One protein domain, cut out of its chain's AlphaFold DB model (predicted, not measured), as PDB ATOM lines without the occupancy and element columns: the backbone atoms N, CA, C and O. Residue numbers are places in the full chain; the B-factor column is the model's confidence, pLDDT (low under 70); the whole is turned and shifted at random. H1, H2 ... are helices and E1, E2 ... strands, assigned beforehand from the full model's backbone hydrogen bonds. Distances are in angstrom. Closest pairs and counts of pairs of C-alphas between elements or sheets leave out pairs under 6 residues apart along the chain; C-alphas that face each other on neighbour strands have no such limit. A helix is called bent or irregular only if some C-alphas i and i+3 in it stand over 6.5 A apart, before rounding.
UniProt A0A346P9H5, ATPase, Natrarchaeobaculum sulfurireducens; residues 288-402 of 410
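This is residues 288 to 402 of the 410 residues of the protein "ATPase" of Natrarchaeobaculum sulfurireducens (UniProt A0A346P9H5). One strongly twisted sheet of five strands curls like part of a barrel, with H2 over one face and H3 over the opposite face, while H1 only grazes the sheet from one end of the domain. The two longest strands, E4 and E5, bend as they run side by side, and two long loops, residues 344 to 357 and 371 to 385, lie far from the middle. The printed part has 115 residues, with three named helices and five named strands in the order H1 E1 H2 E2 H3 E3 E4 E5; the class is mixed, helices and strands. The mixed sheet runs E1 E3 E4 E5 E2, and the whole is compact, with a radius of gyration of the C-alphas of 14.5 A and spans of 44 by 34 by 22 A.

Begin at E3, residues 338 to 343, which is parallel to the edge strand E1, residues 301 to 306; N 304 and O 340 are 2.9 A apart. On E3's other side, E4, residues 358 to 370, is antiparallel and forms a hairpin with it, with N 341 and O 361 at 2.8 A. E4 forms another hairpin with antiparallel E5, residues 386 to 395; look for N 364 and O 392, 2.9 A apart. These three strands make a meander, each the antiparallel neighbour of the one before. E5 is antiparallel to the other edge strand, E2, residues 319 to 322, with N 320 and O 388 at 2.8 A. H2, residues 308 to 317, is on the sheet at a height of 7.4 A, only just over E3 and E2, with 3 C-alphas falling on each; its closest C-alphas to E2 are Ser 314 and Ile 320, 5.3 A apart. H3, residues 324 to 332, is on the opposite face at a height of 8.3 A, over E2 and along the strands at 10 degrees on the local plane. H1, residues 288 to 294, only grazes the sheet with residues 288 to 292. Every O i to N i+4 pair is within hydrogen-bond range in H1, against 3 of 6 in H2 and 3 of 5 in H3.

Find C-alpha 288 at (123.217, 135.310, 88.567), where H1 begins. E4 starts at C-alpha 358, (108.089, 131.289, 78.705), covers 29.5 A and bends by 82 degrees at residue 366. E5 covers 23.0 A, bends by 81 degrees at residue 392 and ends at C-alpha 395, (111.484, 134.540, 89.497). E1 measures 16.8 A, E3 16.4 A and H2 15.1 A. H3 is irregular: C-alphas 325 and 328 are 7.8 A apart.

The C-alphas of Ser 297 and Glu 351 are the two farthest apart, at 44.3 A. The printed part has no cut, and its long links are E3 to E4 and E4 to E5. Mean pLDDT of the printed part is 81.1; look for values under 70 in residues 372 to 383 and 397 to 402.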
ATOM      1  N   LEU A 288     122.891 136.430  89.470       87.12
ATOM      2  CA  LEU A 288     123.217 135.310  88.567       87.12
ATOM      3  C   LEU A 288     124.384 135.643  87.638       87.12
ATOM      4  O   LEU A 288     125.234 134.791  87.417       87.12
ATOM      5  N   ILE A 289     124.437 136.876  87.127       83.69
ATOM      6  CA  ILE A 289     125.521 137.340  86.259       83.69
ATOM      7  C   ILE A 289     126.837 137.292  87.037       83.69
ATOM      8  O   ILE A 289     127.791 136.649  86.600       83.69
ATOM      9  N   THR A 290     126.858 137.856  88.249       84.25
ATOM     10  CA  THR A 290     128.023 137.781  89.145       84.25
ATOM     11  C   THR A 290     128.462 136.334  89.390       84.25
ATOM     12  O   THR A 290     129.643 136.022  89.256       84.25
ATOM     13  N   HIS A 291     127.516 135.432  89.679       86.19
ATOM     14  CA  HIS A 291     127.811 134.017  89.928       86.19
ATOM     15  C   HIS A 291     128.442 133.320  88.713       86.19
ATOM     16  O   HIS A 291     129.404 132.571  88.882       86.19
ATOM     17  N   ILE A 292     127.949 133.591  87.499       86.25
ATOM     18  CA  ILE A 292     128.503 133.041  86.249       86.25
ATOM     19  C   ILE A 292     129.945 133.512  86.043       86.25
ATOM     20  O   ILE A 292     130.815 132.699  85.729       86.25
ATOM     21  N   HIS A 293     130.222 134.801  86.245       80.62
ATOM     22  CA  HIS A 293     131.573 135.339  86.073       80.62
ATOM     23  C   HIS A 293     132.564 134.759  87.081       80.62
ATOM     24  O   HIS A 293     133.667 134.363  86.699       80.62
ATOM     25  N   GLU A 294     132.174 134.668  88.354       84.12
ATOM     26  CA  GLU A 294     133.039 134.152  89.417       84.12
ATOM     27  C   GLU A 294     133.328 132.647  89.269       84.12
ATOM     28  O   GLU A 294     134.396 132.190  89.676       84.12
ATOM     29  N   ASN A 295     132.421 131.882  88.643       83.31
ATOM     30  CA  ASN A 295     132.477 130.415  88.587       83.31
ATOM     31  C   ASN A 295     132.540 129.840  87.155       83.31
ATOM     32  O   ASN A 295     132.246 128.662  86.944       83.31
ATOM     33  N   LYS A 296     132.973 130.633  86.162       77.56
ATOM     34  CA  LYS A 296     132.931 130.311  84.715       77.56
ATOM     35  C   LYS A 296     133.498 128.938  84.316       77.56
ATOM     36  O   LYS A 296     133.086 128.375  83.311       77.56
ATOM     37  N   SER A 297     134.459 128.393  85.065       75.69
ATOM     38  CA  SER A 297     135.077 127.087  84.776       75.69
ATOM     39  C   SER A 297     134.415 125.884  85.462       75.69
ATOM     40  O   SER A 297     134.835 124.757  85.214       75.69
ATOM     41  N   SER A 298     133.460 126.111  86.368       80.62
ATOM     42  CA  SER A 298     132.838 125.073  87.205       80.62
ATOM     43  C   SER A 298     131.312 125.092  87.204       80.62
ATOM     44  O   SER A 298     130.726 124.141  87.701       80.62
ATOM     45  N   THR A 299     130.685 126.141  86.670       87.75
ATOM     46  CA  THR A 299     129.226 126.258  86.575       87.75
ATOM     47  C   THR A 299     128.747 125.845  85.190       87.75
ATOM     48  O   THR A 299     129.118 126.457  84.187       87.75
ATOM     49  N   SER A 300     127.883 124.838  85.154       91.81
ATOM     50  CA  SER A 300     127.090 124.473  83.984       91.81
ATOM     51  C   SER A 300     125.728 125.166  84.035       91.81
ATOM     52  O   SER A 300     125.211 125.497  85.105       91.81
ATOM     53  N   ILE A 301     125.150 125.422  82.861       92.00
ATOM     54  CA  ILE A 301     123.860 126.100  82.721       92.00
ATOM     55  C   ILE A 301     122.891 125.162  82.008       92.00
ATOM     56  O   ILE A 301     123.165 124.703  80.901       92.00
ATOM     57  N   TYR A 302     121.744 124.922  82.635       92.25
ATOM     58  CA  TYR A 302     120.691 124.042  82.148       92.25
ATOM     59  C   TYR A 302     119.388 124.812  81.951       92.25
ATOM     60  O   TYR A 302     119.143 125.846  82.574       92.25
ATOM     61  N   THR A 303     118.519 124.284  81.095       92.69
ATOM     62  CA  THR A 303     117.123 124.718  80.990       92.69
ATOM     63  C   THR A 303     116.242 123.499  81.162       92.69
ATOM     64  O   THR A 303     116.389 122.534  80.414       92.69
ATOM     65  N   PHE A 304     115.342 123.547  82.137       92.00
ATOM     66  CA  PHE A 304     114.349 122.506  82.360       92.00
ATOM     67  C   PHE A 304     112.980 123.037  81.970       92.00
ATOM     68  O   PHE A 304     112.637 124.176  82.291       92.00
ATOM     69  N   SER A 305     112.220 122.198  81.275       89.94
ATOM     70  CA  SER A 305     110.872 122.500  80.813       89.94
ATOM     71  C   SER A 305     109.876 121.616  81.541       89.94
ATOM     72  O   SER A 305     110.095 120.414  81.667       89.94
ATOM     73  N   ALA A 306     108.792 122.216  82.019       85.19
ATOM     74  CA  ALA A 306     107.675 121.494  82.612       85.19
ATOM     75  C   ALA A 306     106.376 122.289  82.449       85.19
ATOM     76  O   ALA A 306     106.390 123.487  82.133       85.19
ATOM     77  N   SER A 307     105.249 121.626  82.689       84.38
ATOM     78  CA  SER A 307     103.949 122.282  82.766       84.38
ATOM     79  C   SER A 307     103.898 123.279  83.944       84.38
ATOM     80  O   SER A 307     104.621 123.113  84.936       84.38
ATOM     81  N   PRO A 308     103.063 124.334  83.878       80.25
ATOM     82  CA  PRO A 308     103.016 125.381  84.905       80.25
ATOM     83  C   PRO A 308     102.763 124.867  86.333       80.25
ATOM     84  O   PRO A 308     103.280 125.413  87.304       80.25
ATOM     85  N   ASP A 309     101.965 123.813  86.468       78.50
ATOM     86  CA  ASP A 309     101.609 123.172  87.731       78.50
ATOM     87  C   ASP A 309     102.760 122.387  88.366       78.50
ATOM     88  O   ASP A 309     102.892 122.392  89.589       78.50
ATOM     89  N   HIS A 310     103.662 121.810  87.572       79.19
ATOM     90  CA  HIS A 310     104.857 121.147  88.103       79.19
ATOM     91  C   HIS A 310     105.839 122.157  88.714       79.19
ATOM     92  O   HIS A 310     106.489 121.877  89.724       79.19
ATOM     93  N   TRP A 311     105.902 123.372  88.165       85.00
ATOM     94  CA  TRP A 311     106.748 124.433  88.712       85.00
ATOM     95  C   TRP A 311     106.275 124.970  90.062       85.00
ATOM     96  O   TRP A 311     107.101 125.466  90.835       85.00
ATOM     97  N   LEU A 312     104.982 124.849  90.380       77.12
ATOM     98  CA  LEU A 312     104.440 125.269  91.675       77.12
ATOM     99  C   LEU A 312     105.112 124.516  92.825       77.12
ATOM    100  O   LEU A 312     105.468 125.109  93.844       77.12
ATOM    101  N   THR A 313     105.327 123.219  92.637       74.62
ATOM    102  CA  THR A 313     106.042 122.359  93.576       74.62
ATOM    103  C   THR A 313     107.464 122.846  93.778       74.62
ATOM    104  O   THR A 313     107.885 123.079  94.913       74.62
ATOM    105  N   SER A 314     108.188 123.073  92.681       84.12
ATOM    106  CA  SER A 314     109.572 123.526  92.759       84.12
ATOM    107  C   SER A 314     109.694 124.879  93.452       84.12
ATOM    108  O   SER A 314     110.628 125.110  94.220       84.12
ATOM    109  N   ALA A 315     108.709 125.758  93.252       81.25
ATOM    110  CA  ALA A 315     108.632 127.036  93.944       81.25
ATOM    111  C   ALA A 315     108.289 126.909  95.433       81.25
ATOM    112  O   ALA A 315     108.856 127.621  96.259       81.25
ATOM    113  N   ARG A 316     107.392 125.988  95.795       78.75
ATOM    114  CA  ARG A 316     106.977 125.766  97.184       78.75
ATOM    115  C   ARG A 316     108.087 125.159  98.037       78.75
ATOM    116  O   ARG A 316     108.253 125.562  99.186       78.75
ATOM    117  N   TYR A 317     108.816 124.193  97.490       79.81
ATOM    118  CA  TYR A 317     109.828 123.430  98.224       79.81
ATOM    119  C   TYR A 317     111.257 123.912  97.976       79.81
ATOM    120  O   TYR A 317     112.177 123.437  98.639       79.81
ATOM    121  N   ASN A 318     111.439 124.884  97.075       86.75
ATOM    122  CA  ASN A 318     112.739 125.447  96.722       86.75
ATOM    123  C   ASN A 318     113.730 124.351  96.271       86.75
ATOM    124  O   ASN A 318     114.883 124.306  96.710       86.75
ATOM    125  N   ALA A 319     113.230 123.423  95.450       88.94
ATOM    126  CA  ALA A 319     113.943 122.243  94.973       88.94
ATOM    127  C   ALA A 319     113.333 121.706  93.665       88.94
ATOM    128  O   ALA A 319     112.166 121.964  93.399       88.94
ATOM    129  N   ILE A 320     114.084 120.944  92.865       89.00
ATOM    130  CA  ILE A 320     113.556 120.203  91.706       89.00
ATOM    131  C   ILE A 320     113.411 118.716  92.069       89.00
ATOM    132  O   ILE A 320     114.410 118.120  92.491       89.00
ATOM    133  N   PRO A 321     112.210 118.124  91.895       87.12
ATOM    134  CA  PRO A 321     112.018 116.676  91.902       87.12
ATOM    135  C   PRO A 321     112.580 116.032  90.634       87.12
ATOM    136  O   PRO A 321     112.378 116.556  89.540       87.12
ATOM    137  N   PHE A 322     113.194 114.863  90.777       86.69
ATOM    138  CA  PHE A 322     113.535 113.982  89.667       86.69
ATOM    139  C   PHE A 322     112.974 112.587  89.921       86.69
ATOM    140  O   PHE A 322     113.049 112.055  91.036       86.69
ATOM    141  N   SER A 323     112.449 111.990  88.855       84.38
ATOM    142  CA  SER A 323     112.095 110.580  88.842       84.38
ATOM    143  C   SER A 323     113.357 109.719  88.686       84.38
ATOM    144  O   SER A 323     114.420 110.205  88.290       84.38
ATOM    145  N   GLU A 324     113.254 108.415  88.951       84.25
ATOM    146  CA  GLU A 324     114.345 107.473  88.648       84.25
ATOM    147  C   GLU A 324     114.703 107.431  87.156       84.25
ATOM    148  O   GLU A 324     115.857 107.175  86.807       84.25
ATOM    149  N   ASP A 325     113.740 107.717  86.275       85.12
ATOM    150  CA  ASP A 325     113.975 107.772  84.831       85.12
ATOM    151  C   ASP A 325     114.862 108.977  84.448       85.12
ATOM    152  O   ASP A 325     115.572 108.924  83.444       85.12
ATOM    153  N   ASP A 326     114.907 110.014  85.293       85.88
ATOM    154  CA  ASP A 326     115.721 111.222  85.111       85.88
ATOM    155  C   ASP A 326     117.062 111.166  85.865       85.88
ATOM    156  O   ASP A 326     117.750 112.182  86.007       85.88
ATOM    157  N   ARG A 327     117.473 109.989  86.358       87.38
ATOM    158  CA  ARG A 327     118.687 109.841  87.179       87.38
ATOM    159  C   ARG A 327     119.957 110.328  86.475       87.38
ATOM    160  O   ARG A 327     120.803 110.925  87.132       87.38
ATOM    161  N   GLU A 328     120.085 110.130  85.161       88.69
ATOM    162  CA  GLU A 328     121.233 110.654  84.397       88.69
ATOM    163  C   GLU A 328     121.299 112.189  84.461       88.69
ATOM    164  O   GLU A 328     122.355 112.752  84.740       88.69
ATOM    165  N   LEU A 329     120.155 112.865  84.299       87.69
ATOM    166  CA  LEU A 329     120.064 114.324  84.388       87.69
ATOM    167  C   LEU A 329     120.378 114.820  85.804       87.69
ATOM    168  O   LEU A 329     121.089 115.807  85.984       87.69
ATOM    169  N   TYR A 330     119.863 114.122  86.816       91.50
ATOM    170  CA  TYR A 330     120.162 114.408  88.214       91.50
ATOM    171  C   TYR A 330     121.651 114.225  88.534       91.50
ATOM    172  O   TYR A 330     122.230 115.029  89.267       91.50
ATOM    173  N   ASP A 331     122.293 113.187  87.998       90.94
ATOM    174  CA  ASP A 331     123.708 112.899  88.232       90.94
ATOM    175  C   ASP A 331     124.624 113.954  87.597       90.94
ATOM    176  O   ASP A 331     125.617 114.329  88.229       90.94
ATOM    177  N   ASP A 332     124.240 114.501  86.442       92.06
ATOM    178  CA  ASP A 332     124.963 115.572  85.750       92.06
ATOM    179  C   ASP A 332     124.953 116.908  86.511       92.06
ATOM    180  O   ASP A 332     125.893 117.695  86.379       92.06
ATOM    181  N   LEU A 333     123.935 117.164  87.339       92.38
ATOM    182  CA  LEU A 333     123.849 118.398  88.123       92.38
ATOM    183  C   LEU A 333     124.919 118.470  89.216       92.38
ATOM    184  O   LEU A 333     125.128 117.532  89.990       92.38
ATOM    185  N   SER A 334     125.542 119.631  89.353       93.12
ATOM    186  CA  SER A 334     126.527 119.945  90.383       93.12
ATOM    187  C   SER A 334     126.104 121.151  91.221       93.12
ATOM    188  O   SER A 334     125.349 122.021  90.791       93.12
ATOM    189  N   SER A 335     126.606 121.211  92.456       93.25
ATOM    190  CA  SER A 335     126.454 122.400  93.299       93.25
ATOM    191  C   SER A 335     127.066 123.615  92.598       93.25
ATOM    192  O   SER A 335     128.194 123.542  92.107       93.25
ATOM    193  N   GLY A 336     126.329 124.722  92.549       91.19
ATOM    194  CA  GLY A 336     126.723 125.934  91.838       91.19
ATOM    195  C   GLY A 336     126.301 125.986  90.368       91.19
ATOM    196  O   GLY A 336     126.527 127.024  89.739       91.19
ATOM    197  N   ASP A 337     125.678 124.934  89.832       94.88
ATOM    198  CA  ASP A 337     125.069 124.968  88.501       94.88
ATOM    199  C   ASP A 337     123.818 125.840  88.481       94.88
ATOM    200  O   ASP A 337     123.135 126.011  89.495       94.88
ATOM    201  N   ILE A 338     123.512 126.392  87.309       95.31
ATOM    202  CA  ILE A 338     122.343 127.244  87.104       95.31
ATOM    203  C   ILE A 338     121.290 126.479  86.319       95.31
ATOM    204  O   ILE A 338     121.583 125.912  85.270       95.31
ATOM    205  N   VAL A 339     120.046 126.521  86.789       94.06
ATOM    206  CA  VAL A 339     118.900 125.955  86.072       94.06
ATOM    207  C   VAL A 339     117.888 127.053  85.777       94.06
ATOM    208  O   VAL A 339     117.408 127.718  86.692       94.06
ATOM    209  N   PHE A 340     117.548 127.227  84.503       94.00
ATOM    210  CA  PHE A 340     116.449 128.073  84.045       94.00
ATOM    211  C   PHE A 340     115.145 127.271  83.979       94.00
ATOM    212  O   PHE A 340     115.111 126.172  83.424       94.00
ATOM    213  N   PHE A 341     114.070 127.833  84.533       91.56
ATOM    214  CA  PHE A 341     112.738 127.232  84.556       91.56
ATOM    215  C   PHE A 341     111.921 127.727  83.368       91.56
ATOM    216  O   PHE A 341     111.572 128.911  83.287       91.56
ATOM    217  N   TYR A 342     111.591 126.820  82.458       89.94
ATOM    218  CA  TYR A 342     110.770 127.105  81.295       89.94
ATOM    219  C   TYR A 342     109.381 126.485  81.464       89.94
ATOM    220  O   TYR A 342     109.227 125.275  81.629       89.94
ATOM    221  N   SER A 343     108.350 127.325  81.444       88.12
ATOM    222  CA  SER A 343     106.963 126.880  81.540       88.12
ATOM    223  C   SER A 343     106.393 126.613  80.156       88.12
ATOM    224  O   SER A 343     106.412 127.484  79.283       88.12
ATOM    225  N   GLU A 344     105.822 125.427  79.979       87.12
ATOM    226  CA  GLU A 344     105.042 125.066  78.799       87.12
ATOM    227  C   GLU A 344     103.621 125.660  78.853       87.12
ATOM    228  O   GLU A 344     103.200 126.235  79.859       87.12
ATOM    229  N   ARG A 345     102.869 125.555  77.746       81.88
ATOM    230  CA  ARG A 345     101.512 126.129  77.626       81.88
ATOM    231  C   ARG A 345     100.455 125.310  78.359       81.88
ATOM    232  O   ARG A 345      99.477 125.865  78.863       81.88
ATOM    233  N   GLU A 346     100.593 123.993  78.283       81.44
ATOM    234  CA  GLU A 346      99.598 123.038  78.758       81.44
ATOM    235  C   GLU A 346      99.835 122.750  80.245       81.44
ATOM    236  O   GLU A 346     100.977 122.629  80.680       81.44
ATOM    237  N   THR A 347      98.754 122.670  81.019       76.62
ATOM    238  CA  THR A 347      98.757 122.232  82.421       76.62
ATOM    239  C   THR A 347      98.382 120.755  82.477       76.62
ATOM    240  O   THR A 347      97.582 120.296  81.660       76.62
ATOM    241  N   VAL A 348      98.940 120.008  83.430       76.31
ATOM    242  CA  VAL A 348      98.504 118.624  83.688       76.31
ATOM    243  C   VAL A 348      97.151 118.639  84.408       76.31
ATOM    244  O   VAL A 348      96.271 117.832  84.109       76.31
ATOM    245  N   ASN A 349      96.933 119.620  85.284       75.75
ATOM    246  CA  ASN A 349      95.649 119.881  85.916       75.75
ATOM    247  C   ASN A 349      94.675 120.585  84.946       75.75
ATOM    248  O   ASN A 349      94.850 121.759  84.602       75.75
ATOM    249  N   GLU A 350      93.621 119.867  84.541       75.56
ATOM    250  CA  GLU A 350      92.563 120.357  83.639       75.56
ATOM    251  C   GLU A 350      91.710 121.494  84.240       75.56
ATOM    252  O   GLU A 350      91.021 122.202  83.502       75.56
ATOM    253  N   GLU A 351      91.740 121.693  85.563       77.00
ATOM    254  CA  GLU A 351      91.036 122.788  86.242       77.00
ATOM    255  C   GLU A 351      91.793 124.122  86.154       77.00
ATOM    256  O   GLU A 351      91.205 125.189  86.364       77.00
ATOM    257  N   LEU A 352      93.088 124.087  85.815       72.06
ATOM    258  CA  LEU A 352      93.900 125.285  85.637       72.06
ATOM    259  C   LEU A 352      93.790 125.820  84.199       72.06
ATOM    260  O   LEU A 352      93.832 125.060  83.231       72.06
ATOM    261  N   PRO A 353      93.669 127.148  84.011       73.94
ATOM    262  CA  PRO A 353      93.698 127.729  82.680       73.94
ATOM    263  C   PRO A 353      95.104 127.624  82.080       73.94
ATOM    264  O   PRO A 353      96.104 127.836  82.772       73.94
ATOM    265  N   LYS A 354      95.166 127.400  80.762       76.75
ATOM    266  CA  LYS A 354      96.415 127.434  79.987       76.75
ATOM    267  C   LYS A 354      97.174 128.737  80.228       76.75
ATOM    268  O   LYS A 354      96.571 129.813  80.222       76.75
ATOM    269  N   GLN A 355      98.490 128.635  80.369       75.06
ATOM    270  CA  GLN A 355      99.368 129.773  80.632       75.06
ATOM    271  C   GLN A 355     100.194 130.146  79.389       75.06
ATOM    272  O   GLN A 355     100.336 129.342  78.459       75.06
ATOM    273  N   PRO A 356     100.716 131.382  79.307       74.00
ATOM    274  CA  PRO A 356     101.734 131.735  78.326       74.00
ATOM    275  C   PRO A 356     102.979 130.854  78.480       74.00
ATOM    276  O   PRO A 356     103.404 130.570  79.596       74.00
ATOM    277  N   VAL A 357     103.573 130.458  77.355       81.31
ATOM    278  CA  VAL A 357     104.870 129.769  77.340       81.31
ATOM    279  C   VAL A 357     105.963 130.783  77.658       81.31
ATOM    280  O   VAL A 357     105.944 131.880  77.091       81.31
ATOM    281  N   GLY A 358     106.928 130.429  78.503       84.00
ATOM    282  CA  GLY A 358     108.089 131.289  78.705       84.00
ATOM    283  C   GLY A 358     108.941 130.968  79.923       84.00
ATOM    284  O   GLY A 358     108.661 130.054  80.698       84.00
ATOM    285  N   LEU A 359     109.999 131.762  80.079       86.81
ATOM    286  CA  LEU A 359     110.902 131.690  81.216       86.81
ATOM    287  C   LEU A 359     110.230 132.265  82.468       86.81
ATOM    288  O   LEU A 359     109.893 133.451  82.506       86.81
ATOM    289  N   ILE A 360     110.083 131.440  83.502       87.81
ATOM    290  CA  ILE A 360     109.440 131.834  84.765       87.81
ATOM    291  C   ILE A 360     110.446 132.114  85.888       87.81
ATOM    292  O   ILE A 360     110.100 132.716  86.904       87.81
ATOM    293  N   GLY A 361     111.702 131.693  85.729       90.06
ATOM    294  CA  GLY A 361     112.740 131.934  86.722       90.06
ATOM    295  C   GLY A 361     114.043 131.196  86.451       90.06
ATOM    296  O   GLY A 361     114.199 130.524  85.433       90.06
ATOM    297  N   ALA A 362     114.978 131.334  87.381       93.69
ATOM    298  CA  ALA A 362     116.264 130.659  87.385       93.69
ATOM    299  C   ALA A 362     116.732 130.397  88.822       93.69
ATOM    300  O   ALA A 362     116.369 131.126  89.748       93.69
ATOM    301  N   THR A 363     117.561 129.380  89.013       93.62
ATOM    302  CA  THR A 363     118.083 128.982  90.324       93.62
ATOM    303  C   THR A 363     119.554 128.597  90.263       93.62
ATOM    304  O   THR A 363     120.055 128.264  89.193       93.62
ATOM    305  N   ILE A 364     120.224 128.630  91.416       94.75
ATOM    306  CA  ILE A 364     121.554 128.060  91.634       94.75
ATOM    307  C   ILE A 364     121.396 126.805  92.500       94.75
ATOM    308  O   ILE A 364     120.901 126.890  93.629       94.75
ATOM    309  N   ILE A 365     121.844 125.656  91.998       94.81
ATOM    310  CA  ILE A 365     121.788 124.371  92.703       94.81
ATOM    311  C   ILE A 365     122.686 124.401  93.946       94.81
ATOM    312  O   ILE A 365     123.828 124.854  93.877       94.81
ATOM    313  N   ASP A 366     122.170 123.930  95.083       91.94
ATOM    314  CA  ASP A 366     122.921 123.802  96.339       91.94
ATOM    315  C   ASP A 366     123.382 122.363  96.558       91.94
ATOM    316  O   ASP A 366     124.535 122.022  96.290       91.94
ATOM    317  N   GLU A 367     122.465 121.502  96.996       91.62
ATOM    318  CA  GLU A 367     122.743 120.112  97.322       91.62
ATOM    319  C   GLU A 367     121.795 119.161  96.596       91.62
ATOM    320  O   GLU A 367     120.648 119.474  96.276       91.62
ATOM    321  N   LYS A 368     122.312 117.961  96.350       92.44
ATOM    322  CA  LYS A 368     121.579 116.832  95.797       92.44
ATOM    323  C   LYS A 368     121.339 115.827  96.916       92.44
ATOM    324  O   LYS A 368     122.291 115.451  97.606       92.44
ATOM    325  N   LYS A 369     120.095 115.396  97.106       86.44
ATOM    326  CA  LYS A 369     119.727 114.379  98.093       86.44
ATOM    327  C   LYS A 369     118.779 113.341  97.506       86.44
ATOM    328  O   LYS A 369     117.967 113.641  96.639       86.44
ATOM    329  N   GLU A 370     118.883 112.134  98.041       83.38
ATOM    330  CA  GLU A 370     117.921 111.057  97.826       83.38
ATOM    331  C   GLU A 370     117.056 110.965  99.092       83.38
ATOM    332  O   GLU A 370     117.578 110.765 100.194       83.38
ATOM    333  N   ASP A 371     115.763 111.244  98.963       72.75
ATOM    334  CA  ASP A 371     114.806 111.355 100.061       72.75
ATOM    335  C   ASP A 371     113.427 110.922  99.554       72.75
ATOM    336  O   ASP A 371     112.829 111.612  98.747       72.75
ATOM    337  N   ASP A 372     112.895 109.797 100.029       63.66
ATOM    338  CA  ASP A 372     111.617 109.253  99.535       63.66
ATOM    339  C   ASP A 372     110.384 109.943 100.171       63.66
ATOM    340  O   ASP A 372     109.235 109.560  99.924       63.66
ATOM    341  N   GLN A 373     110.586 110.914 101.078       60.12
ATOM    342  CA  GLN A 373     109.514 111.482 101.916       60.12
ATOM    343  C   GLN A 373     109.324 112.993 101.799       60.12
ATOM    344  O   GLN A 373     108.358 113.520 102.349       60.12
ATOM    345  N   TRP A 374     110.192 113.707 101.086       63.12
ATOM    346  CA  TRP A 374     110.113 115.170 100.990       63.12
ATOM    347  C   TRP A 374     108.855 115.686 100.271       63.12
ATOM    348  O   TRP A 374     108.425 116.804 100.550       63.12
ATOM    349  N   TRP A 375     108.275 114.882  99.370       60.34
ATOM    350  CA  TRP A 375     107.140 115.274  98.534       60.34
ATOM    351  C   TRP A 375     105.788 114.923  99.191       60.34
ATOM    352  O   TRP A 375     104.854 115.699  99.089       60.34
ATOM    353  N   GLN A 376     105.676 113.836  99.966       54.84
ATOM    354  CA  GLN A 376     104.421 113.138 100.349       54.84
ATOM    355  C   GLN A 376     103.250 113.948 100.981       54.84
ATOM    356  O   GLN A 376     102.205 113.363 101.269       54.84
ATOM    357  N   GLU A 377     103.354 115.259 101.211       46.00
ATOM    358  CA  GLU A 377     102.271 116.073 101.769       46.00
ATOM    359  C   GLU A 377     101.147 116.461 100.779       46.00
ATOM    360  O   GLU A 377     100.047 116.715 101.273       46.00
ATOM    361  N   HIS A 378     101.328 116.483  99.445       47.62
ATOM    362  CA  HIS A 378     100.309 117.020  98.499       47.62
ATOM    363  C   HIS A 378     100.140 116.278  97.139       47.62
ATOM    364  O   HIS A 378     100.485 116.808  96.098       47.62
ATOM    365  N   GLU A 379      99.463 115.131  97.127       48.62
ATOM    366  CA  GLU A 379      98.862 114.503  95.920       48.62
ATOM    367  C   GLU A 379      99.669 113.425  95.154       48.62
ATOM    368  O   GLU A 379     100.849 113.540  94.851       48.62
ATOM    369  N   ASP A 380      98.932 112.337  94.890       52.31
ATOM    370  CA  ASP A 380      98.956 111.414  93.751       52.31
ATOM    371  C   ASP A 380     100.250 110.707  93.321       52.31
ATOM    372  O   ASP A 380     100.647 110.745  92.167       52.31
ATOM    373  N   GLY A 381     100.779 109.860  94.210       54.41
ATOM    374  CA  GLY A 381     101.264 108.516  93.841       54.41
ATOM    375  C   GLY A 381     102.505 108.397  92.943       54.41
ATOM    376  O   GLY A 381     102.922 107.266  92.686       54.41
ATOM    377  N   GLU A 382     103.092 109.503  92.497       59.50
ATOM    378  CA  GLU A 382     104.391 109.536  91.831       59.50
ATOM    379  C   GLU A 382     105.525 109.589  92.857       59.50
ATOM    380  O   GLU A 382     105.463 110.316  93.851       59.50
ATOM    381  N   ASP A 383     106.556 108.782  92.615       65.56
ATOM    382  CA  ASP A 383     107.728 108.679  93.476       65.56
ATOM    383  C   ASP A 383     108.880 109.462  92.841       65.56
ATOM    384  O   ASP A 383     109.361 109.112  91.760       65.56
ATOM    385  N   HIS A 384     109.299 110.537  93.509       73.62
ATOM    386  CA  HIS A 384     110.400 111.410  93.093       73.62
ATOM    387  C   HIS A 384     111.501 111.360  94.159       73.62
ATOM    388  O   HIS A 384     111.628 112.303  94.947       73.62
ATOM    389  N   PRO A 385     112.261 110.253  94.254       77.81
ATOM    390  CA  PRO A 385     113.214 110.040  95.343       77.81
ATOM    391  C   PRO A 385     114.444 110.948  95.236       77.81
ATOM    392  O   PRO A 385     115.169 111.118  96.211       77.81
ATOM    393  N   LEU A 386     114.692 111.552  94.071       86.06
ATOM    394  CA  LEU A 386     115.871 112.367  93.787       86.06
ATOM    395  C   LEU A 386     115.517 113.858  93.812       86.06
ATOM    396  O   LEU A 386     114.559 114.295  93.175       86.06
ATOM    397  N   VAL A 387     116.294 114.657  94.547       88.81
ATOM    398  CA  VAL A 387     115.982 116.071  94.801       88.81
ATOM    399  C   VAL A 387     117.222 116.939  94.696       88.81
ATOM    400  O   VAL A 387     118.209 116.692  95.388       88.81
ATOM    401  N   ALA A 388     117.156 117.998  93.892       91.44
ATOM    402  CA  ALA A 388     118.173 119.049  93.877       91.44
ATOM    403  C   ALA A 388     117.613 120.325  94.518       91.44
ATOM    404  O   ALA A 388     116.663 120.911  93.999       91.44
ATOM    405  N   SER A 389     118.169 120.752  95.649       92.00
ATOM    406  CA  SER A 389     117.737 121.959  96.359       92.00
ATOM    407  C   SER A 389     118.379 123.223  95.788       92.00
ATOM    408  O   SER A 389     119.399 123.185  95.093       92.00
ATOM    409  N   PHE A 390     117.762 124.370  96.069       92.94
ATOM    410  CA  PHE A 390     118.214 125.669  95.581       92.94
ATOM    411  C   PHE A 390     118.947 126.441  96.676       92.94
ATOM    412  O   PHE A 390     118.399 126.672  97.754       92.94
ATOM    413  N   SER A 391     120.137 126.954  96.365       90.88
ATOM    414  CA  SER A 391     120.828 127.920  97.234       90.88
ATOM    415  C   SER A 391     120.209 129.306  97.084       90.88
ATOM    416  O   SER A 391     120.124 130.084  98.039       90.88
ATOM    417  N   ARG A 392     119.759 129.627  95.865       90.19
ATOM    418  CA  ARG A 392     119.143 130.905  95.522       90.19
ATOM    419  C   ARG A 392     118.250 130.763  94.301       90.19
ATOM    420  O   ARG A 392     118.663 130.164  93.318       90.19
ATOM    421  N   VAL A 393     117.074 131.386  94.347       90.31
ATOM    422  CA  VAL A 393     116.092 131.376  93.259       90.31
ATOM    423  C   VAL A 393     115.681 132.795  92.872       90.31
ATOM    424  O   VAL A 393     115.628 133.695  93.714       90.31
ATOM    425  N   PHE A 394     115.408 132.991  91.586       90.00
ATOM    426  CA  PHE A 394     115.023 134.253  90.968       90.00
ATOM    427  C   PHE A 394     113.812 133.996  90.073       90.00
ATOM    428  O   PHE A 394     113.893 133.176  89.166       90.00
ATOM    429  N   TYR A 395     112.698 134.686  90.307       86.12
ATOM    430  CA  TYR A 395     111.484 134.540  89.497       86.12
ATOM    431  C   TYR A 395     111.286 135.742  88.582       86.12
ATOM    432  O   TYR A 395     111.596 136.874  88.957       86.12
ATOM    433  N   THR A 396     110.743 135.498  87.392       80.38
ATOM    434  CA  THR A 396     110.310 136.558  86.484       80.38
ATOM    435  C   THR A 396     108.902 137.011  86.888       80.38
ATOM    436  O   THR A 396     108.025 136.203  87.187       80.38
ATOM    437  N   GLY A 397     108.677 138.326  86.956       69.12
ATOM    438  CA  GLY A 397     107.370 138.906  87.287       69.12
ATOM    439  C   GLY A 397     107.380 139.888  88.461       69.12
ATOM    440  O   GLY A 397     108.350 140.017  89.206       69.12
ATOM    441  N   SER A 398     106.283 140.634  88.611       56.31
ATOM    442  CA  SER A 398     106.143 141.633  89.674       56.31
ATOM    443  C   SER A 398     105.844 140.969  91.014       56.31
ATOM    444  O   SER A 398     104.790 140.357  91.180       56.31
ATOM    445  N   VAL A 399     106.726 141.193  91.992       55.75
ATOM    446  CA  VAL A 399     106.585 140.743  93.389       55.75
ATOM    447  C   VAL A 399     105.213 141.125  93.979       55.75
ATOM    448  O   VAL A 399     104.597 140.363  94.716       55.75
ATOM    449  N   GLU A 400     104.679 142.278  93.571       53.03
ATOM    450  CA  GLU A 400     103.382 142.821  94.003       53.03
ATOM    451  C   GLU A 400     102.156 142.009  93.550       53.03
ATOM    452  O   GLU A 400     101.055 142.240  94.046       53.03
ATOM    453  N   LYS A 401     102.322 141.079  92.600       56.84
ATOM    454  CA  LYS A 401     101.241 140.227  92.081       56.84
ATOM    455  C   LYS A 401     101.203 138.837  92.719       56.84
ATOM    456  O   LYS A 401     100.271 138.089  92.427       56.84
ATOM    457  N   PHE A 402     102.175 138.478  93.561       53.38
ATOM    458  CA  PHE A 402     102.127 137.208  94.283       53.38
ATOM    459  C   PHE A 402     101.125 137.293  95.434       53.38
ATOM    460  O   PHE A 402     101.183 138.200  96.267       53.38
TER     461      PHE A 402